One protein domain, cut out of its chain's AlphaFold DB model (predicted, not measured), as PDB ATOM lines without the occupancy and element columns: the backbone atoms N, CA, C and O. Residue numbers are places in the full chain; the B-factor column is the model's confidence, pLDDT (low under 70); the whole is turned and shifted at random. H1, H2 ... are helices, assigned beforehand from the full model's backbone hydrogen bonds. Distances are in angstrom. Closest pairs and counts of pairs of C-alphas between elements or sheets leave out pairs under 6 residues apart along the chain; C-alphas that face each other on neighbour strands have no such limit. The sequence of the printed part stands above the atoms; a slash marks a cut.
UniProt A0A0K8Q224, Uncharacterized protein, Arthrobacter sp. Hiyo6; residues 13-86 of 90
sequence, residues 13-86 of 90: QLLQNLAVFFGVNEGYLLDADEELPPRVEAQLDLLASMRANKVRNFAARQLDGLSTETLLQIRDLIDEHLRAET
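This is residues 13 to 86 of the 90 residues of an uncharacterized protein of Arthrobacter sp. Hiyo6 (UniProt A0A0K8Q224). One long straight helix, H3, makes most of the length of an extended shape; before it sits a small head of H1 and short H2, and after it residues 63 to 67 turn a corner into H4, an arm that folds back at an angle and sticks out with residues 72 to 85. The printed part has 74 residues with four named helices, H1, H2, H3, H4 in chain order, and no named strand; the class is all helix. The whole is extended, with a radius of gyration of the C-alphas of 19.8 A and spans of 56 by 27 by 20 A.

H3, residues 38 to 62, is 36.1 A long, from C-alpha 38 at (122.809, 89.540, 107.201) to C-alpha 62 at (126.115, 53.604, 106.521). H4, residues 68 to 85, is 26.2 A long and ends with C-alpha 85 at (135.266, 66.461, 87.195). H1 is residues 13 to 22, 14.4 A, and H2 residues 27 to 30, 4.9 A.

H3 touches no helix, and residues 41 to 62 stand free. H3 and H4 are apart, joined by a tight link. H2 and H3 are apart, too. H1 and H2 touch; their closest C-alphas, of Leu 15 and Leu 29, are 5.8 A apart. Every O i to N i+4 pair is within hydrogen-bond range in H1, H3 and H4; H2 is too short for such a pair.

The two C-alphas farthest apart, of Gln 13 and Ser 67, are 57.0 A apart. The printed part has no cut, and no link is long. The pLDDT is under 70 in residues 32 to 36 and 85 to 86.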
ATOM      1  N   GLN A  13     110.355  94.524  87.342       87.50
ATOM      2  CA  GLN A  13     109.125  93.852  87.767       87.50
ATOM      3  C   GLN A  13     109.260  92.323  87.895       87.50
ATOM      4  O   GLN A  13     108.615  91.711  88.740       87.50
ATOM      5  N   LEU A  14     110.108  91.684  87.079       87.62
ATOM      6  CA  LEU A  14     110.369  90.248  87.215       87.62
ATOM      7  C   LEU A  14     111.182  89.962  88.480       87.62
ATOM      8  O   LEU A  14     110.877  89.013  89.196       87.62
ATOM      9  N   LEU A  15     112.205  90.775  88.743       87.06
ATOM     10  CA  LEU A  15     113.078  90.623  89.905       87.06
ATOM     11  C   LEU A  15     112.318  90.875  91.214       87.06
ATOM     12  O   LEU A  15     112.447  90.079  92.134       87.06
ATOM     13  N   GLN A  16     111.440  91.880  91.260       86.88
ATOM     14  CA  GLN A  16     110.546  92.117  92.403       86.88
ATOM     15  C   GLN A  16     109.641  90.910  92.675       86.88
ATOM     16  O   GLN A  16     109.568  90.418  93.799       86.88
ATOM     17  N   ASN A  17     109.010  90.358  91.635       88.38
ATOM     18  CA  ASN A  17     108.146  89.187  91.788       88.38
ATOM     19  C   ASN A  17     108.921  87.943  92.252       88.38
ATOM     20  O   ASN A  17     108.403  87.152  93.037       88.38
ATOM     21  N   LEU A  18     110.162  87.764  91.785       86.94
ATOM     22  CA  LEU A  18     111.039  86.696  92.266       86.94
ATOM     23  C   LEU A  18     111.430  86.911  93.730       86.94
ATOM     24  O   LEU A  18     111.408  85.955  94.501       86.94
ATOM     25  N   ALA A  19     111.735  88.145  94.132       86.19
ATOM     26  CA  ALA A  19     112.049  88.467  95.518       86.19
ATOM     27  C   ALA A  19     110.875  88.125  96.449       86.19
ATOM     28  O   ALA A  19     111.060  87.411  97.434       86.19
ATOM     29  N   VAL A  20     109.653  88.510  96.066       85.69
ATOM     30  CA  VAL A  20     108.420  88.143  96.780       85.69
ATOM     31  C   VAL A  20     108.236  86.624  96.834       85.69
ATOM     32  O   VAL A  20     107.952  86.082  97.901       85.69
ATOM     33  N   PHE A  21     108.436  85.919  95.717       84.94
ATOM     34  CA  PHE A  21     108.312  84.459  95.660       84.94
ATOM     35  C   PHE A  21     109.273  83.745  96.622       84.94
ATOM     36  O   PHE A  21     108.885  82.787  97.291       84.94
ATOM     37  N   PHE A  22     110.519  84.216  96.712       84.00
ATOM     38  CA  PHE A  22     111.528  83.660  97.613       84.00
ATOM     39  C   PHE A  22     111.468  84.238  99.037       84.00
ATOM     40  O   PHE A  22     112.210  83.778  99.905       84.00
ATOM     41  N   GLY A  23     110.585  85.207  99.300       80.50
ATOM     42  CA  GLY A  23     110.424  85.843 100.608       80.50
ATOM     43  C   GLY A  23     111.606  86.725 101.026       80.50
ATOM     44  O   GLY A  23     111.869  86.862 102.222       80.50
ATOM     45  N   VAL A  24     112.330  87.295 100.061       81.19
ATOM     46  CA  VAL A  24     113.460  88.214 100.282       81.19
ATOM     47  C   VAL A  24     113.059  89.655  99.948       81.19
ATOM     48  O   VAL A  24     112.053  89.889  99.283       81.19
ATOM     49  N   ASN A  25     113.824  90.633 100.438       81.00
ATOM     50  CA  ASN A  25     113.586  92.048 100.132       81.00
ATOM     51  C   ASN A  25     113.685  92.284  98.612       81.00
ATOM     52  O   ASN A  25     114.571  91.736  97.971       81.00
ATOM     53  N   GLU A  26     112.801  93.093  98.029       80.44
ATOM     54  CA  GLU A  26     112.830  93.393  96.590       80.44
ATOM     55  C   GLU A  26     114.136  94.053  96.127       80.44
ATOM     56  O   GLU A  26     114.607  93.752  95.031       80.44
ATOM     57  N   GLY A  27     114.750  94.881  96.978       77.62
ATOM     58  CA  GLY A  27     116.056  95.502  96.738       77.62
ATOM     59  C   GLY A  27     117.178  94.480  96.551       77.62
ATOM     60  O   GLY A  27     118.051  94.683  95.719       77.62
ATOM     61  N   TYR A  28     117.069  93.304  97.181       76.25
ATOM     62  CA  TYR A  28     118.090  92.252  97.139       76.25
ATOM     63  C   TYR A  28     118.433  91.765  95.724       76.25
ATOM     64  O   TYR A  28     119.564  91.378  95.452       76.25
ATOM     65  N   LEU A  29     117.446  91.715  94.825       79.44
ATOM     66  CA  LEU A  29     117.667  91.290  93.437       79.44
ATOM     67  C   LEU A  29     117.861  92.474  92.482       79.44
ATOM     68  O   LEU A  29     118.195  92.250  91.317       79.44
ATOM     69  N   LEU A  30     117.604  93.699  92.941       80.12
ATOM     70  CA  LEU A  30     117.662  94.924  92.144       80.12
ATOM     71  C   LEU A  30     119.000  95.649  92.296       80.12
ATOM     72  O   LEU A  30     119.492  96.182  91.300       80.12
ATOM     73  N   ASP A  31     119.596  95.624  93.487       74.44
ATOM     74  CA  ASP A  31     120.912  96.194  93.748       74.44
ATOM     75  C   ASP A  31     121.997  95.119  93.655       74.44
ATOM     76  O   ASP A  31     122.173  94.280  94.533       74.44
ATOM     77  N   ALA A  32     122.751  95.154  92.554       63.12
ATOM     78  CA  ALA A  32     123.867  94.239  92.313       63.12
ATOM     79  C   ALA A  32     125.085  94.509  93.219       63.12
ATOM     80  O   ALA A  32     125.948  93.640  93.336       63.12
ATOM     81  N   ASP A  33     125.141  95.694  93.833       59.97
ATOM     82  CA  ASP A  33     126.240  96.166  94.683       59.97
ATOM     83  C   ASP A  33     125.857  96.232  96.177       59.97
ATOM     84  O   ASP A  33     126.691  96.600  97.005       59.97
ATOM     85  N   GLU A  34     124.611  95.897  96.545       63.75
ATOM     86  CA  GLU A  34     124.182  95.885  97.949       63.75
ATOM     87  C   GLU A  34     124.648  94.593  98.632       63.75
ATOM     88  O   GLU A  34     124.473  93.480  98.130       63.75
ATOM     89  N   GLU A  35     125.291  94.751  99.790       63.81
ATOM     90  CA  GLU A  35     125.787  93.640 100.593       63.81
ATOM     91  C   GLU A  35     124.613  92.741 101.013       63.81
ATOM     92  O   GLU A  35     123.538  93.228 101.381       63.81
ATOM     93  N   LEU A  36     124.803  91.417 100.929       65.44
ATOM     94  CA  LEU A  36     123.757  90.443 101.243       65.44
ATOM     95  C   LEU A  36     123.162  90.775 102.622       65.44
ATOM     96  O   LEU A  36     123.919  90.844 103.592       65.44
ATOM     97  N   PRO A  37     121.833  90.950 102.766       73.44
ATOM     98  CA  PRO A  37     121.269  91.252 104.071       73.44
ATOM     99  C   PRO A  37     121.693  90.169 105.078       73.44
ATOM    100  O   PRO A  37     121.458  88.987 104.796       73.44
ATOM    101  N   PRO A  38     122.233  90.518 106.265       75.56
ATOM    102  CA  PRO A  38     122.809  89.540 107.201       75.56
ATOM    103  C   PRO A  38     121.858  88.394 107.576       75.56
ATOM    104  O   PRO A  38     122.263  87.275 107.885       75.56
ATOM    105  N   ARG A  39     120.546  88.654 107.520       74.38
ATOM    106  CA  ARG A  39     119.503  87.646 107.732       74.38
ATOM    107  C   ARG A  39     119.457  86.589 106.625       74.38
ATOM    108  O   ARG A  39     119.244  85.421 106.938       74.38
ATOM    109  N   VAL A  40     119.590  86.989 105.362       76.12
ATOM    110  CA  VAL A  40     119.574  86.072 104.212       76.12
ATOM    111  C   VAL A  40     120.828  85.206 104.240       76.12
ATOM    112  O   VAL A  40     120.729  83.992 104.081       76.12
ATOM    113  N   GLU A  41     121.983  85.801 104.542       79.44
ATOM    114  CA  GLU A  41     123.251  85.080 104.688       79.44
ATOM    115  C   GLU A  41     123.158  84.013 105.788       79.44
ATOM    116  O   GLU A  41     123.343  82.825 105.521       79.44
ATOM    117  N   ALA A  42     122.710  84.397 106.988       81.25
ATOM    118  CA  ALA A  42     122.535  83.464 108.101       81.25
ATOM    119  C   ALA A  42     121.554  82.315 107.784       81.25
ATOM    120  O   ALA A  42     121.733  81.185 108.245       81.25
ATOM    121  N   GLN A  43     120.504  82.576 106.997       81.56
ATOM    122  CA  GLN A  43     119.553  81.546 106.566       81.56
ATOM    123  C   GLN A  43     120.170  80.569 105.558       81.56
ATOM    124  O   GLN A  43     119.895  79.365 105.624       81.56
ATOM    125  N   LEU A  44     121.006  81.061 104.643       87.25
ATOM    126  CA  LEU A  44     121.728  80.223 103.688       87.25
ATOM    127  C   LEU A  44     122.775  79.355 104.390       87.25
ATOM    128  O   LEU A  44     122.838  78.154 104.118       87.25
ATOM    129  N   ASP A  45     123.513  79.914 105.348       88.06
ATOM    130  CA  ASP A  45     124.476  79.173 106.166       88.06
ATOM    131  C   ASP A  45     123.799  78.096 107.010       88.06
ATOM    132  O   ASP A  45     124.253  76.945 107.072       88.06
ATOM    133  N   LEU A  46     122.646  78.422 107.601       88.56
ATOM    134  CA  LEU A  46     121.834  77.440 108.307       88.56
ATOM    135  C   LEU A  46     121.431  76.296 107.366       88.56
ATOM    136  O   LEU A  46     121.627  75.126 107.702       88.56
ATOM    137  N   LEU A  47     120.940  76.603 106.164       92.62
ATOM    138  CA  LEU A  47     120.555  75.590 105.183       92.62
ATOM    139  C   LEU A  47     121.747  74.723 104.744       92.62
ATOM    140  O   LEU A  47     121.610  73.499 104.619       92.62
ATOM    141  N   ALA A  48     122.915  75.329 104.529       87.56
ATOM    142  CA  ALA A  48     124.146  74.624 104.187       87.56
ATOM    143  C   ALA A  48     124.575  73.671 105.315       87.56
ATOM    144  O   ALA A  48     124.846  72.492 105.057       87.56
ATOM    145  N   SER A  49     124.537  74.131 106.568       88.62
ATOM    146  CA  SER A  49     124.873  73.310 107.736       88.62
ATOM    147  C   SER A  49     123.902  72.136 107.923       88.62
ATOM    148  O   SER A  49     124.335  71.008 108.168       88.62
ATOM    149  N   MET A  50     122.597  72.343 107.708       91.31
ATOM    150  CA  MET A  50     121.588  71.279 107.759       91.31
ATOM    151  C   MET A  50     121.842  70.203 106.697       91.31
ATOM    152  O   MET A  50     121.745  69.006 106.988       91.31
ATOM    153  N   ARG A  51     122.204  70.603 105.471       91.44
ATOM    154  CA  ARG A  51     122.557  69.666 104.390       91.44
ATOM    155  C   ARG A  51     123.817  68.876 104.729       91.44
ATOM    156  O   ARG A  51     123.810  67.653 104.596       91.44
ATOM    157  N   ALA A  52     124.856  69.546 105.225       88.00
ATOM    158  CA  ALA A  52     126.093  68.896 105.648       88.00
ATOM    159  C   ALA A  52     125.844  67.888 106.782       88.00
ATOM    160  O   ALA A  52     126.319  66.754 106.724       88.00
ATOM    161  N   ASN A  53     125.028  68.254 107.772       85.31
ATOM    162  CA  ASN A  53     124.651  67.365 108.869       85.31
ATOM    163  C   ASN A  53     123.853  66.149 108.387       85.31
ATOM    164  O   ASN A  53     124.071  65.044 108.880       85.31
ATOM    165  N   LYS A  54     122.975  66.303 107.387       82.50
ATOM    166  CA  LYS A  54     122.263  65.168 106.781       82.50
ATOM    167  C   LYS A  54     123.229  64.178 106.126       82.50
ATOM    168  O   LYS A  54     123.084  62.976 106.339       82.50
ATOM    169  N   VAL A  55     124.219  64.673 105.381       89.25
ATOM    170  CA  VAL A  55     125.257  63.835 104.757       89.25
ATOM    171  C   VAL A  55     126.108  63.143 105.820       89.25
ATOM    172  O   VAL A  55     126.288  61.932 105.750       89.25
ATOM    173  N   ARG A  56     126.564  63.874 106.846       80.81
ATOM    174  CA  ARG A  56     127.337  63.299 107.961       80.81
ATOM    175  C   ARG A  56     126.565  62.212 108.699       80.81
ATOM    176  O   ARG A  56     127.121  61.151 108.939       80.81
ATOM    177  N   ASN A  57     125.290  62.437 109.013       78.12
ATOM    178  CA  ASN A  57     124.449  61.438 109.679       78.12
ATOM    179  C   ASN A  57     124.208  60.203 108.807       78.12
ATOM    180  O   ASN A  57     124.177  59.087 109.319       78.12
ATOM    181  N   PHE A  58     124.031  60.390 107.498       81.44
ATOM    182  CA  PHE A  58     123.910  59.279 106.559       81.44
ATOM    183  C   PHE A  58     125.205  58.460 106.505       81.44
ATOM    184  O   PHE A  58     125.161  57.245 106.670       81.44
ATOM    185  N   ALA A  59     126.353  59.129 106.368       80.81
ATOM    186  CA  ALA A  59     127.660  58.485 106.385       80.81
ATOM    187  C   ALA A  59     127.907  57.757 107.714       80.81
ATOM    188  O   ALA A  59     128.224  56.578 107.706       80.81
ATOM    189  N   ALA A  60     127.669  58.398 108.859       78.50
ATOM    190  CA  ALA A  60     127.856  57.780 110.171       78.50
ATOM    191  C   ALA A  60     127.052  56.481 110.337       78.50
ATOM    192  O   ALA A  60     127.552  55.542 110.937       78.50
ATOM    193  N   ARG A  61     125.836  56.405 109.780       77.88
ATOM    194  CA  ARG A  61     125.004  55.190 109.823       77.88
ATOM    195  C   ARG A  61     125.429  54.129 108.815       77.88
ATOM    196  O   ARG A  61     125.358  52.949 109.120       77.88
ATOM    197  N   GLN A  62     125.805  54.537 107.606       77.62
ATOM    198  CA  GLN A  62     126.115  53.604 106.521       77.62
ATOM    199  C   GLN A  62     127.530  53.025 106.628       77.62
ATOM    200  O   GLN A  62     127.797  51.947 106.105       77.62
ATOM    201  N   LEU A  63     128.431  53.765 107.271       74.06
ATOM    202  CA  LEU A  63     129.815  53.369 107.502       74.06
ATOM    203  C   LEU A  63     129.989  52.614 108.830       74.06
ATOM    204  O   LEU A  63     131.058  52.050 109.060       74.06
ATOM    205  N   ASP A  64     128.957  52.582 109.680       71.38
ATOM    206  CA  ASP A  64     128.946  51.761 110.889       71.38
ATOM    207  C   ASP A  64     128.980  50.277 110.486       71.38
ATOM    208  O   ASP A  64     128.072  49.772 109.823       71.38
ATOM    209  N   GLY A  65     130.081  49.597 110.809       74.62
ATOM    210  CA  GLY A  65     130.347  48.213 110.402       74.62
ATOM    211  C   GLY A  65     131.294  48.028 109.207       74.62
ATOM    212  O   GLY A  65     131.594  46.885 108.866       74.62
ATOM    213  N   LEU A  66     131.812  49.100 108.591       80.38
ATOM    214  CA  LEU A  66     132.882  48.999 107.587       80.38
ATOM    215  C   LEU A  66     134.273  49.035 108.236       80.38
ATOM    216  O   LEU A  66     134.504  49.745 109.214       80.38
ATOM    217  N   SER A  67     135.224  48.284 107.672       82.38
ATOM    218  CA  SER A  67     136.618  48.313 108.124       82.38
ATOM    219  C   SER A  67     137.317  49.602 107.680       82.38
ATOM    220  O   SER A  67     136.970  50.209 106.664       82.38
ATOM    221  N   THR A  68     138.353  50.010 108.417       80.62
ATOM    222  CA  THR A  68     139.159  51.196 108.085       80.62
ATOM    223  C   THR A  68     139.754  51.120 106.677       80.62
ATOM    224  O   THR A  68     139.808  52.129 105.984       80.62
ATOM    225  N   GLU A  69     140.154  49.929 106.228       81.75
ATOM    226  CA  GLU A  69     140.695  49.707 104.884       81.75
ATOM    227  C   GLU A  69     139.659  50.001 103.790       81.75
ATOM    228  O   GLU A  69     139.955  50.715 102.833       81.75
ATOM    229  N   THR A  70     138.415  49.544 103.962       83.75
ATOM    230  CA  THR A  70     137.328  49.831 103.014       83.75
ATOM    231  C   THR A  70     136.991  51.324 102.974       83.75
ATOM    232  O   THR A  70     136.732  51.868 101.903       83.75
ATOM    233  N   LEU A  71     137.049  52.022 104.113       82.94
ATOM    234  CA  LEU A  71     136.849  53.476 104.161       82.94
ATOM    235  C   LEU A  71     137.928  54.241 103.384       82.94
ATOM    236  O   LEU A  71     137.614  55.221 102.708       82.94
ATOM    237  N   LEU A  72     139.184  53.789 103.456       84.81
ATOM    238  CA  LEU A  72     140.293  54.378 102.705       84.81
ATOM    239  C   LEU A  72     140.115  54.175 101.196       84.81
ATOM    240  O   LEU A  72     140.267  55.130 100.442       84.81
ATOM    241  N   GLN A  73     139.695  52.983 100.766       86.75
ATOM    242  CA  GLN A  73     139.398  52.711  99.354       86.75
ATOM    243  C   GLN A  73     138.239  53.570  98.824       86.75
ATOM    244  O   GLN A  73     138.312  54.092  97.714       86.75
ATOM    245  N   ILE A  74     137.179  53.760  99.622       85.75
ATOM    246  CA  ILE A  74     136.058  54.643  99.260       85.75
ATOM    247  C   ILE A  74     136.533  56.095  99.123       85.75
ATOM    248  O   ILE A  74     136.145  56.768  98.169       85.75
ATOM    249  N   ARG A  75     137.377  56.582 100.045       86.31
ATOM    250  CA  ARG A  75     137.982  57.921  99.946       86.31
ATOM    251  C   ARG A  75     138.767  58.066  98.643       86.31
ATOM    252  O   ARG A  75     138.549  59.037  97.929       86.31
ATOM    253  N   ASP A  76     139.638  57.109  98.337       87.94
ATOM    254  CA  ASP A  76     140.511  57.173  97.162       87.94
ATOM    255  C   ASP A  76     139.699  57.223  95.859       87.94
ATOM    256  O   ASP A  76     139.969  58.054  94.993       87.94
ATOM    257  N   LEU A  77     138.626  56.431  95.770       89.56
ATOM    258  CA  LEU A  77     137.697  56.455  94.639       89.56
ATOM    259  C   LEU A  77     136.978  57.812  94.490       89.56
ATOM    260  O   LEU A  77     136.805  58.311  93.377       89.56
ATOM    261  N   ILE A  78     136.552  58.424  95.603       87.19
ATOM    262  CA  ILE A  78     135.914  59.751  95.595       87.19
ATOM    263  C   ILE A  78     136.911  60.827  95.139       87.19
ATOM    264  O   ILE A  78     136.563  61.667  94.306       87.19
ATOM    265  N   ASP A  79     138.144  60.792  95.649       87.75
ATOM    266  CA  ASP A  79     139.195  61.755  95.310       87.75
ATOM    267  C   ASP A  79     139.579  61.686  93.824       87.75
ATOM    268  O   ASP A  79     139.765  62.724  93.181       87.75
ATOM    269  N   GLU A  80     139.662  60.483  93.248       87.75
ATOM    270  CA  GLU A  80     139.884  60.292  91.810       87.75
ATOM    271  C   GLU A  80     138.752  60.893  90.970       87.75
ATOM    272  O   GLU A  80     139.010  61.589  89.984       87.75
ATOM    273  N   HIS A  81     137.498  60.693  91.385       87.06
ATOM    274  CA  HIS A  81     136.341  61.216  90.661       87.06
ATOM    275  C   HIS A  81     136.268  62.750  90.699       87.06
ATOM    276  O   HIS A  81     136.051  63.389  89.670       87.06
ATOM    277  N   LEU A  82     136.532  63.363  91.859       81.81
ATOM    278  CA  LEU A  82     136.544  64.825  92.015       81.81
ATOM    279  C   LEU A  82     137.650  65.499  91.189       81.81
ATOM    280  O   LEU A  82     137.450  66.589  90.642       81.81
ATOM    281  N   ARG A  83     138.815  64.849  91.065       82.06
ATOM    282  CA  ARG A  83     139.907  65.319  90.196       82.06
ATOM    283  C   ARG A  83     139.538  65.240  88.717       82.06
ATOM    284  O   ARG A  83     139.946  66.114  87.961       82.06
ATOM    285  N   ALA A  84     138.765  64.233  88.312       77.06
ATOM    286  CA  ALA A  84     138.313  64.071  86.932       77.06
ATOM    287  C   ALA A  84     137.207  65.069  86.528       77.06
ATOM    288  O   ALA A  84     137.145  65.470  85.368       77.06
ATOM    289  N   GLU A  85     136.352  65.499  87.463       67.94
ATOM    290  CA  GLU A  85     135.266  66.461  87.195       67.94
ATOM    291  C   GLU A  85     135.709  67.937  87.194       67.94
ATOM    292  O   GLU A  85     134.964  68.797  86.718       67.94
ATOM    293  N   THR A  86     136.907  68.259  87.694       49.41
ATOM    294  CA  THR A  86     137.414  69.640  87.726       49.41
ATOM    295  C   THR A  86     138.222  69.930  86.451       49.41
ATOM    296  O   THR A  86     139.345  69.437  86.335       49.41
TER     297      THR A  86